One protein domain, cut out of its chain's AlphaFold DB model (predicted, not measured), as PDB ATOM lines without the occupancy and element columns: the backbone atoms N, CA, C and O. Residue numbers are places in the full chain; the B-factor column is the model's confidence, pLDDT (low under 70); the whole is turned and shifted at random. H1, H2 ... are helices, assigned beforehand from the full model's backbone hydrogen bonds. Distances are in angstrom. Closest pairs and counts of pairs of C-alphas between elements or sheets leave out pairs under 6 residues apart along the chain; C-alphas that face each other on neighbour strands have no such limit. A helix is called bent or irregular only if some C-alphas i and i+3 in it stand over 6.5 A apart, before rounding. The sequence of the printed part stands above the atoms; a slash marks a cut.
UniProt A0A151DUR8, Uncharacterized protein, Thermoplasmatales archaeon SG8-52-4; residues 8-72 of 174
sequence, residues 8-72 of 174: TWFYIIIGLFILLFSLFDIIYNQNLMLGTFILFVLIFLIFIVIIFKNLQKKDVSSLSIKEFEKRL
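AT A GLANCE: This is residues 8 to 72 of the 174 residues of an uncharacterized protein of Thermoplasmatales archaeon SG8-52-4 (UniProt A0A151DUR8). Two helices form a long, narrow, open U with unequal arms: H1 runs out, a tight link turns the chain, and H2 folds back beside H1 and runs on well past it. The arms come near each other without touching, and much of H2 sticks out, with residues 44 to 72, of which 44 to 70 belong to H2, standing free. The 65 printed residues, with two named helices, H1 then H2, and no named strand, are all helix by class; the whole is extended, with a radius of gyration of the C-alphas of 19.3 A, and a rod spanning 64 by 21 by 6 A.

HOW THE PARTS SIT: H1, residues 8 to 28, and H2, residues 33 to 70, are near each other, with closest C-alphas 8.4 A apart. Residues 8 to 13 of H1 stand free. In H1 every O i to N i+4 pair is within hydrogen-bond range; in H2 31 of 34 are.

IN THESE COORDINATES: H1 begins at C-alpha 8 (149.942, 135.145, 139.185) and measures 30.9 A. H2 measures 55.3 A and ends at C-alpha 70 (139.734, 107.258, 130.094). It is neither bent nor irregular, but only just: C-alphas 57 and 60 are 6.2 A apart.

THE WHOLE: The C-alphas farthest apart, of Asn 29 and Leu 72, are 64.5 A apart. The printed part has no cut. Mean pLDDT of the printed part is 70.5; residues 28 to 34 and 54 to 72 are among those under 70.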
ATOM      1  N   THR A   8     150.261 134.006 138.303       58.53
ATOM      2  CA  THR A   8     149.942 135.145 139.185       58.53
ATOM      3  C   THR A   8     151.055 136.187 139.222       58.53
ATOM      4  O   THR A   8     150.768 137.379 139.275       58.53
ATOM      5  N   TRP A   9     152.317 135.767 139.098       63.56
ATOM      6  CA  TRP A   9     153.461 136.684 139.086       63.56
ATOM      7  C   TRP A   9     153.443 137.644 137.887       63.56
ATOM      8  O   TRP A   9     153.777 138.815 138.023       63.56
ATOM      9  N   PHE A  10     152.953 137.182 136.734       70.06
ATOM     10  CA  PHE A  10     152.799 138.011 135.539       70.06
ATOM     11  C   PHE A  10     151.804 139.163 135.757       70.06
ATOM     12  O   PHE A  10     152.084 140.301 135.389       70.06
ATOM     13  N   TYR A  11     150.679 138.896 136.429       72.00
ATOM     14  CA  TYR A  11     149.683 139.921 136.760       72.00
ATOM     15  C   TYR A  11     150.201 140.936 137.783       72.00
ATOM     16  O   TYR A  11     149.892 142.121 137.679       72.00
ATOM     17  N   ILE A  12     151.031 140.489 138.729       77.62
ATOM     18  CA  ILE A  12     151.674 141.364 139.716       77.62
ATOM     19  C   ILE A  12     152.661 142.321 139.029       77.62
ATOM     20  O   ILE A  12     152.667 143.511 139.336       77.62
ATOM     21  N   ILE A  13     153.442 141.835 138.058       77.75
ATOM     22  CA  ILE A  13     154.379 142.668 137.285       77.75
ATOM     23  C   ILE A  13     153.633 143.709 136.449       77.75
ATOM     24  O   ILE A  13     154.025 144.873 136.444       77.75
ATOM     25  N   ILE A  14     152.543 143.319 135.781       78.81
ATOM     26  CA  ILE A  14     151.716 144.255 135.005       78.81
ATOM     27  C   ILE A  14     151.135 145.341 135.915       78.81
ATOM     28  O   ILE A  14     151.227 146.521 135.583       78.81
ATOM     29  N   GLY A  15     150.594 144.966 137.080       80.12
ATOM     30  CA  GLY A  15     150.070 145.921 138.058       80.12
ATOM     31  C   GLY A  15     151.127 146.917 138.546       80.12
ATOM     32  O   GLY A  15     150.857 148.115 138.607       80.12
ATOM     33  N   LEU A  16     152.347 146.445 138.817       84.00
ATOM     34  CA  LEU A  16     153.479 147.297 139.196       84.00
ATOM     35  C   LEU A  16     153.855 148.281 138.076       84.00
ATOM     36  O   LEU A  16     154.130 149.449 138.338       84.00
ATOM     37  N   PHE A  17     153.848 147.816 136.825       80.75
ATOM     38  CA  PHE A  17     154.209 148.625 135.663       80.75
ATOM     39  C   PHE A  17     153.187 149.740 135.402       80.75
ATOM     40  O   PHE A  17     153.577 150.872 135.131       80.75
ATOM     41  N   ILE A  18     151.891 149.441 135.559       78.94
ATOM     42  CA  ILE A  18     150.808 150.435 135.487       78.94
ATOM     43  C   ILE A  18     151.005 151.507 136.566       78.94
ATOM     44  O   ILE A  18     150.929 152.696 136.269       78.94
ATOM     45  N   LEU A  19     151.323 151.095 137.798       81.94
ATOM     46  CA  LEU A  19     151.536 152.003 138.927       81.94
ATOM     47  C   LEU A  19     152.735 152.938 138.681       81.94
ATOM     48  O   LEU A  19     152.632 154.146 138.888       81.94
ATOM     49  N   LEU A  20     153.847 152.402 138.167       81.25
ATOM     50  CA  LEU A  20     155.027 153.189 137.794       81.25
ATOM     51  C   LEU A  20     154.732 154.200 136.676       81.25
ATOM     52  O   LEU A  20     155.165 155.346 136.772       81.25
ATOM     53  N   PHE A  21     153.972 153.807 135.648       73.00
ATOM     54  CA  PHE A  21     153.577 154.708 134.560       73.00
ATOM     55  C   PHE A  21     152.667 155.842 135.044       73.00
ATOM     56  O   PHE A  21     152.880 156.991 134.667       73.00
ATOM     57  N   SER A  22     151.706 155.550 135.928       74.31
ATOM     58  CA  SER A  22     150.849 156.582 136.526       74.31
ATOM     59  C   SER A  22     151.638 157.573 137.385       74.31
ATOM     60  O   SER A  22     151.375 158.771 137.333       74.31
ATOM     61  N   LEU A  23     152.630 157.104 138.150       78.88
ATOM     62  CA  LEU A  23     153.511 157.990 138.920       78.88
ATOM     63  C   LEU A  23     154.389 158.859 138.011       78.88
ATOM     64  O   LEU A  23     154.614 160.026 138.316       78.88
ATOM     65  N   PHE A  24     154.862 158.308 136.893       71.19
ATOM     66  CA  PHE A  24     155.665 159.043 135.921       71.19
ATOM     67  C   PHE A  24     154.875 160.189 135.266       71.19
ATOM     68  O   PHE A  24     155.391 161.304 135.194       71.19
ATOM     69  N   ASP A  25     153.616 159.945 134.882       68.69
ATOM     70  CA  ASP A  25     152.702 160.975 134.354       68.69
ATOM     71  C   ASP A  25     152.477 162.113 135.368       68.69
ATOM     72  O   ASP A  25     152.538 163.290 135.010       68.69
ATOM     73  N   ILE A  26     152.283 161.773 136.652       73.06
ATOM     74  CA  ILE A  26     152.096 162.756 137.736       73.06
ATOM     75  C   ILE A  26     153.354 163.615 137.936       73.06
ATOM     76  O   ILE A  26     153.245 164.824 138.134       73.06
ATOM     77  N   ILE A  27     154.546 163.009 137.895       73.38
ATOM     78  CA  ILE A  27     155.816 163.707 138.149       73.38
ATOM     79  C   ILE A  27     156.179 164.654 137.003       73.38
ATOM     80  O   ILE A  27     156.650 165.762 137.253       73.38
ATOM     81  N   TYR A  28     155.993 164.229 135.751       68.06
ATOM     82  CA  TYR A  28     156.480 164.993 134.600       68.06
ATOM     83  C   TYR A  28     155.529 166.098 134.125       68.06
ATOM     84  O   TYR A  28     155.957 166.923 133.317       68.06
ATOM     85  N   ASN A  29     154.279 166.139 134.614       63.25
ATOM     86  CA  ASN A  29     153.253 167.148 134.296       63.25
ATOM     87  C   ASN A  29     153.178 167.508 132.794       63.25
ATOM     88  O   ASN A  29     152.881 168.643 132.414       63.25
ATOM     89  N   GLN A  30     153.500 166.550 131.921       59.97
ATOM     90  CA  GLN A  30     153.354 166.708 130.485       59.97
ATOM     91  C   GLN A  30     151.958 166.223 130.124       59.97
ATOM     92  O   GLN A  30     151.600 165.088 130.417       59.97
ATOM     93  N   ASN A  31     151.171 167.079 129.468       56.62
ATOM     94  CA  ASN A  31     149.840 166.787 128.921       56.62
ATOM     95  C   ASN A  31     149.884 165.751 127.768       56.62
ATOM     96  O   ASN A  31     149.258 165.929 126.726       56.62
ATOM     97  N   LEU A  32     150.626 164.653 127.927       60.19
ATOM     98  CA  LEU A  32     150.795 163.585 126.945       60.19
ATOM     99  C   LEU A  32     149.740 162.475 127.096       60.19
ATOM    100  O   LEU A  32     149.961 161.340 126.675       60.19
ATOM    101  N   MET A  33     148.574 162.820 127.655       63.88
ATOM    102  CA  MET A  33     147.437 161.926 127.913       63.88
ATOM    103  C   MET A  33     147.125 161.012 126.720       63.88
ATOM    104  O   MET A  33     146.910 159.814 126.865       63.88
ATOM    105  N   LEU A  34     147.138 161.559 125.504       67.94
ATOM    106  CA  LEU A  34     146.760 160.821 124.297       67.94
ATOM    107  C   LEU A  34     147.732 159.671 123.976       67.94
ATOM    108  O   LEU A  34     147.298 158.596 123.565       67.94
ATOM    109  N   GLY A  35     149.033 159.868 124.207       74.56
ATOM    110  CA  GLY A  35     150.052 158.842 123.974       74.56
ATOM    111  C   GLY A  35     149.974 157.703 124.988       74.56
ATOM    112  O   GLY A  35     150.102 156.534 124.616       74.56
ATOM    113  N   THR A  36     149.693 158.027 126.253       73.25
ATOM    114  CA  THR A  36     149.552 157.022 127.312       73.25
ATOM    115  C   THR A  36     148.293 156.180 127.114       73.25
ATOM    116  O   THR A  36     148.371 154.952 127.186       73.25
ATOM    117  N   PHE A  37     147.169 156.786 126.714       76.69
ATOM    118  CA  PHE A  37     145.959 156.042 126.337       76.69
ATOM    119  C   PHE A  37     146.196 155.065 125.175       76.69
ATOM    120  O   PHE A  37     145.774 153.909 125.254       76.69
ATOM    121  N   ILE A  38     146.902 155.483 124.119       81.88
ATOM    122  CA  ILE A  38     147.204 154.609 122.973       81.88
ATOM    123  C   ILE A  38     148.071 153.417 123.401       81.88
ATOM    124  O   ILE A  38     147.802 152.281 123.004       81.88
ATOM    125  N   LEU A  39     149.075 153.649 124.253       81.31
ATOM    126  CA  LEU A  39     149.941 152.592 124.773       81.31
ATOM    127  C   LEU A  39     149.148 151.561 125.594       81.31
ATOM    128  O   LEU A  39     149.321 150.355 125.395       81.31
ATOM    129  N   PHE A  40     148.234 152.013 126.459       80.12
ATOM    130  CA  PHE A  40     147.371 151.119 127.237       80.12
ATOM    131  C   PHE A  40     146.449 150.276 126.354       80.12
ATOM    132  O   PHE A  40     146.316 149.072 126.588       80.12
ATOM    133  N   VAL A  41     145.858 150.867 125.310       85.88
ATOM    134  CA  VAL A  41     145.000 150.139 124.361       85.88
ATOM    135  C   VAL A  41     145.796 149.065 123.616       85.88
ATOM    136  O   VAL A  41     145.332 147.931 123.502       85.88
ATOM    137  N   LEU A  42     147.020 149.368 123.169       87.56
ATOM    138  CA  LEU A  42     147.882 148.388 122.498       87.56
ATOM    139  C   LEU A  42     148.270 147.226 123.423       87.56
ATOM    140  O   LEU A  42     148.184 146.066 123.017       87.56
ATOM    141  N   ILE A  43     148.636 147.513 124.676       85.81
ATOM    142  CA  ILE A  43     148.951 146.484 125.681       85.81
ATOM    143  C   ILE A  43     147.728 145.597 125.947       85.81
ATOM    144  O   ILE A  43     147.852 144.371 126.003       85.81
ATOM    145  N   PHE A  44     146.541 146.195 126.061       85.06
ATOM    146  CA  PHE A  44     145.296 145.467 126.287       85.06
ATOM    147  C   PHE A  44     144.935 144.552 125.108       85.06
ATOM    148  O   PHE A  44     144.578 143.392 125.319       85.06
ATOM    149  N   LEU A  45     145.105 145.016 123.866       89.62
ATOM    150  CA  LEU A  45     144.888 144.196 122.671       89.62
ATOM    151  C   LEU A  45     145.866 143.017 122.594       89.62
ATOM    152  O   LEU A  45     145.452 141.887 122.332       89.62
ATOM    153  N   ILE A  46     147.152 143.244 122.882       87.06
ATOM    154  CA  ILE A  46     148.158 142.173 122.941       87.06
ATOM    155  C   ILE A  46     147.784 141.149 124.020       87.06
ATOM    156  O   ILE A  46     147.856 139.941 123.787       87.06
ATOM    157  N   PHE A  47     147.332 141.615 125.183       83.25
ATOM    158  CA  PHE A  47     146.905 140.758 126.281       83.25
ATOM    159  C   PHE A  47     145.675 139.914 125.921       83.25
ATOM    160  O   PHE A  47     145.672 138.706 126.170       83.25
ATOM    161  N   ILE A  48     144.681 140.509 125.253       85.06
ATOM    162  CA  ILE A  48     143.528 139.791 124.698       85.06
ATOM    163  C   ILE A  48     144.002 138.671 123.763       85.06
ATOM    164  O   ILE A  48     143.609 137.518 123.939       85.06
ATOM    165  N   VAL A  49     144.905 138.964 122.823       84.62
ATOM    166  CA  VAL A  49     145.439 137.963 121.881       84.62
ATOM    167  C   VAL A  49     146.184 136.834 122.608       84.62
ATOM    168  O   VAL A  49     146.021 135.661 122.261       84.62
ATOM    169  N   ILE A  50     146.978 137.153 123.636       80.19
ATOM    170  CA  ILE A  50     147.692 136.160 124.456       80.19
ATOM    171  C   ILE A  50     146.706 135.269 125.224       80.19
ATOM    172  O   ILE A  50     146.885 134.048 125.258       80.19
ATOM    173  N   ILE A  51     145.656 135.850 125.816       78.00
ATOM    174  CA  ILE A  51     144.591 135.098 126.491       78.00
ATOM    175  C   ILE A  51     143.906 134.148 125.512       78.00
ATOM    176  O   ILE A  51     143.805 132.957 125.805       78.00
ATOM    177  N   PHE A  52     143.489 134.639 124.342       75.00
ATOM    178  CA  PHE A  52     142.797 133.822 123.344       75.00
ATOM    179  C   PHE A  52     143.651 132.635 122.878       75.00
ATOM    180  O   PHE A  52     143.157 131.506 122.831       75.00
ATOM    181  N   LYS A  53     144.951 132.846 122.629       72.19
ATOM    182  CA  LYS A  53     145.884 131.759 122.284       72.19
ATOM    183  C   LYS A  53     146.031 130.730 123.409       72.19
ATOM    184  O   LYS A  53     146.082 129.530 123.146       72.19
ATOM    185  N   ASN A  54     146.098 131.183 124.660       63.38
ATOM    186  CA  ASN A  54     146.235 130.291 125.811       63.38
ATOM    187  C   ASN A  54     144.958 129.490 126.100       63.38
ATOM    188  O   ASN A  54     145.066 128.323 126.475       63.38
ATOM    189  N   LEU A  55     143.773 130.080 125.907       63.22
ATOM    190  CA  LEU A  55     142.484 129.393 126.051       63.22
ATOM    191  C   LEU A  55     142.335 128.284 125.006       63.22
ATOM    192  O   LEU A  55     142.108 127.130 125.367       63.22
ATOM    193  N   GLN A  56     142.592 128.594 123.729       59.75
ATOM    194  CA  GLN A  56     142.542 127.595 122.655       59.75
ATOM    195  C   GLN A  56     143.509 126.430 122.894       59.75
ATOM    196  O   GLN A  56     143.144 125.271 122.710       59.75
ATOM    197  N   LYS A  57     144.732 126.715 123.358       57.22
ATOM    198  CA  LYS A  57     145.735 125.674 123.622       57.22
ATOM    199  C   LYS A  57     145.375 124.785 124.818       57.22
ATOM    200  O   LYS A  57     145.757 123.617 124.838       57.22
ATOM    201  N   LYS A  58     144.679 125.323 125.824       54.59
ATOM    202  CA  LYS A  58     144.384 124.620 127.079       54.59
ATOM    203  C   LYS A  58     143.143 123.731 126.985       54.59
ATOM    204  O   LYS A  58     143.170 122.628 127.528       54.59
ATOM    205  N   ASP A  59     142.092 124.178 126.305       54.22
ATOM    206  CA  ASP A  59     140.806 123.468 126.325       54.22
ATOM    207  C   ASP A  59     140.736 122.323 125.305       54.22
ATOM    208  O   ASP A  59     140.264 121.240 125.649       54.22
ATOM    209  N   VAL A  60     141.293 122.497 124.100       57.03
ATOM    210  CA  VAL A  60     141.280 121.448 123.057       57.03
ATOM    211  C   VAL A  60     142.160 120.252 123.441       57.03
ATOM    212  O   VAL A  60     141.746 119.099 123.309       57.03
ATOM    213  N   SER A  61     143.342 120.518 124.001       60.50
ATOM    214  CA  SER A  61     144.296 119.462 124.354       60.50
ATOM    215  C   SER A  61     143.937 118.755 125.660       60.50
ATOM    216  O   SER A  61     143.966 117.534 125.737       60.50
ATOM    217  N   SER A  62     143.543 119.483 126.710       51.72
ATOM    218  CA  SER A  62     143.341 118.848 128.018       51.72
ATOM    219  C   SER A  62     142.056 118.022 128.119       51.72
ATOM    220  O   SER A  62     142.022 117.065 128.894       51.72
ATOM    221  N   LEU A  63     141.010 118.362 127.356       55.47
ATOM    222  CA  LEU A  63     139.760 117.598 127.327       55.47
ATOM    223  C   LEU A  63     139.918 116.312 126.505       55.47
ATOM    224  O   LEU A  63     139.542 115.240 126.977       55.47
ATOM    225  N   SER A  64     140.554 116.410 125.333       59.06
ATOM    226  CA  SER A  64     140.836 115.258 124.472       59.06
ATOM    227  C   SER A  64     141.796 114.269 125.136       59.06
ATOM    228  O   SER A  64     141.532 113.069 125.106       59.06
ATOM    229  N   ILE A  65     142.842 114.753 125.819       58.88
ATOM    230  CA  ILE A  65     143.778 113.906 126.574       58.88
ATOM    231  C   ILE A  65     143.051 113.155 127.691       58.88
ATOM    232  O   ILE A  65     143.204 111.946 127.787       58.88
ATOM    233  N   LYS A  66     142.201 113.812 128.492       57.09
ATOM    234  CA  LYS A  66     141.467 113.140 129.583       57.09
ATOM    235  C   LYS A  66     140.478 112.090 129.083       57.09
ATOM    236  O   LYS A  66     140.316 111.035 129.691       57.09
ATOM    237  N   GLU A  67     139.790 112.372 127.982       59.66
ATOM    238  CA  GLU A  67     138.832 111.440 127.386       59.66
ATOM    239  C   GLU A  67     139.541 110.262 126.696       59.66
ATOM    240  O   GLU A  67     139.074 109.121 126.744       59.66
ATOM    241  N   PHE A  68     140.720 110.520 126.129       58.75
ATOM    242  CA  PHE A  68     141.637 109.509 125.621       58.75
ATOM    243  C   PHE A  68     142.220 108.648 126.751       58.75
ATOM    244  O   PHE A  68     142.111 107.430 126.672       58.75
ATOM    245  N   GLU A  69     142.729 109.238 127.836       56.09
ATOM    246  CA  GLU A  69     143.212 108.551 129.046       56.09
ATOM    247  C   GLU A  69     142.136 107.632 129.641       56.09
ATOM    248  O   GLU A  69     142.420 106.489 130.000       56.09
ATOM    249  N   LYS A  70     140.872 108.069 129.642       57.84
ATOM    250  CA  LYS A  70     139.734 107.258 130.094       57.84
ATOM    251  C   LYS A  70     139.503 106.009 129.230       57.84
ATOM    252  O   LYS A  70     139.138 104.954 129.738       57.84
ATOM    253  N   ARG A  71     139.780 106.070 127.919       54.62
ATOM    254  CA  ARG A  71     139.766 104.884 127.028       54.62
ATOM    255  C   ARG A  71     140.957 103.945 127.265       54.62
ATOM    256  O   ARG A  71     140.982 102.834 126.727       54.62
ATOM    257  N   LEU A  72     141.947 104.378 128.043       55.47
ATOM    258  CA  LEU A  72     143.211 103.685 128.288       55.47
ATOM    259  C   LEU A  72     143.321 103.050 129.678       55.47
ATOM    260  O   LEU A  72     144.349 102.430 129.958       55.47
TER     261      LEU A  72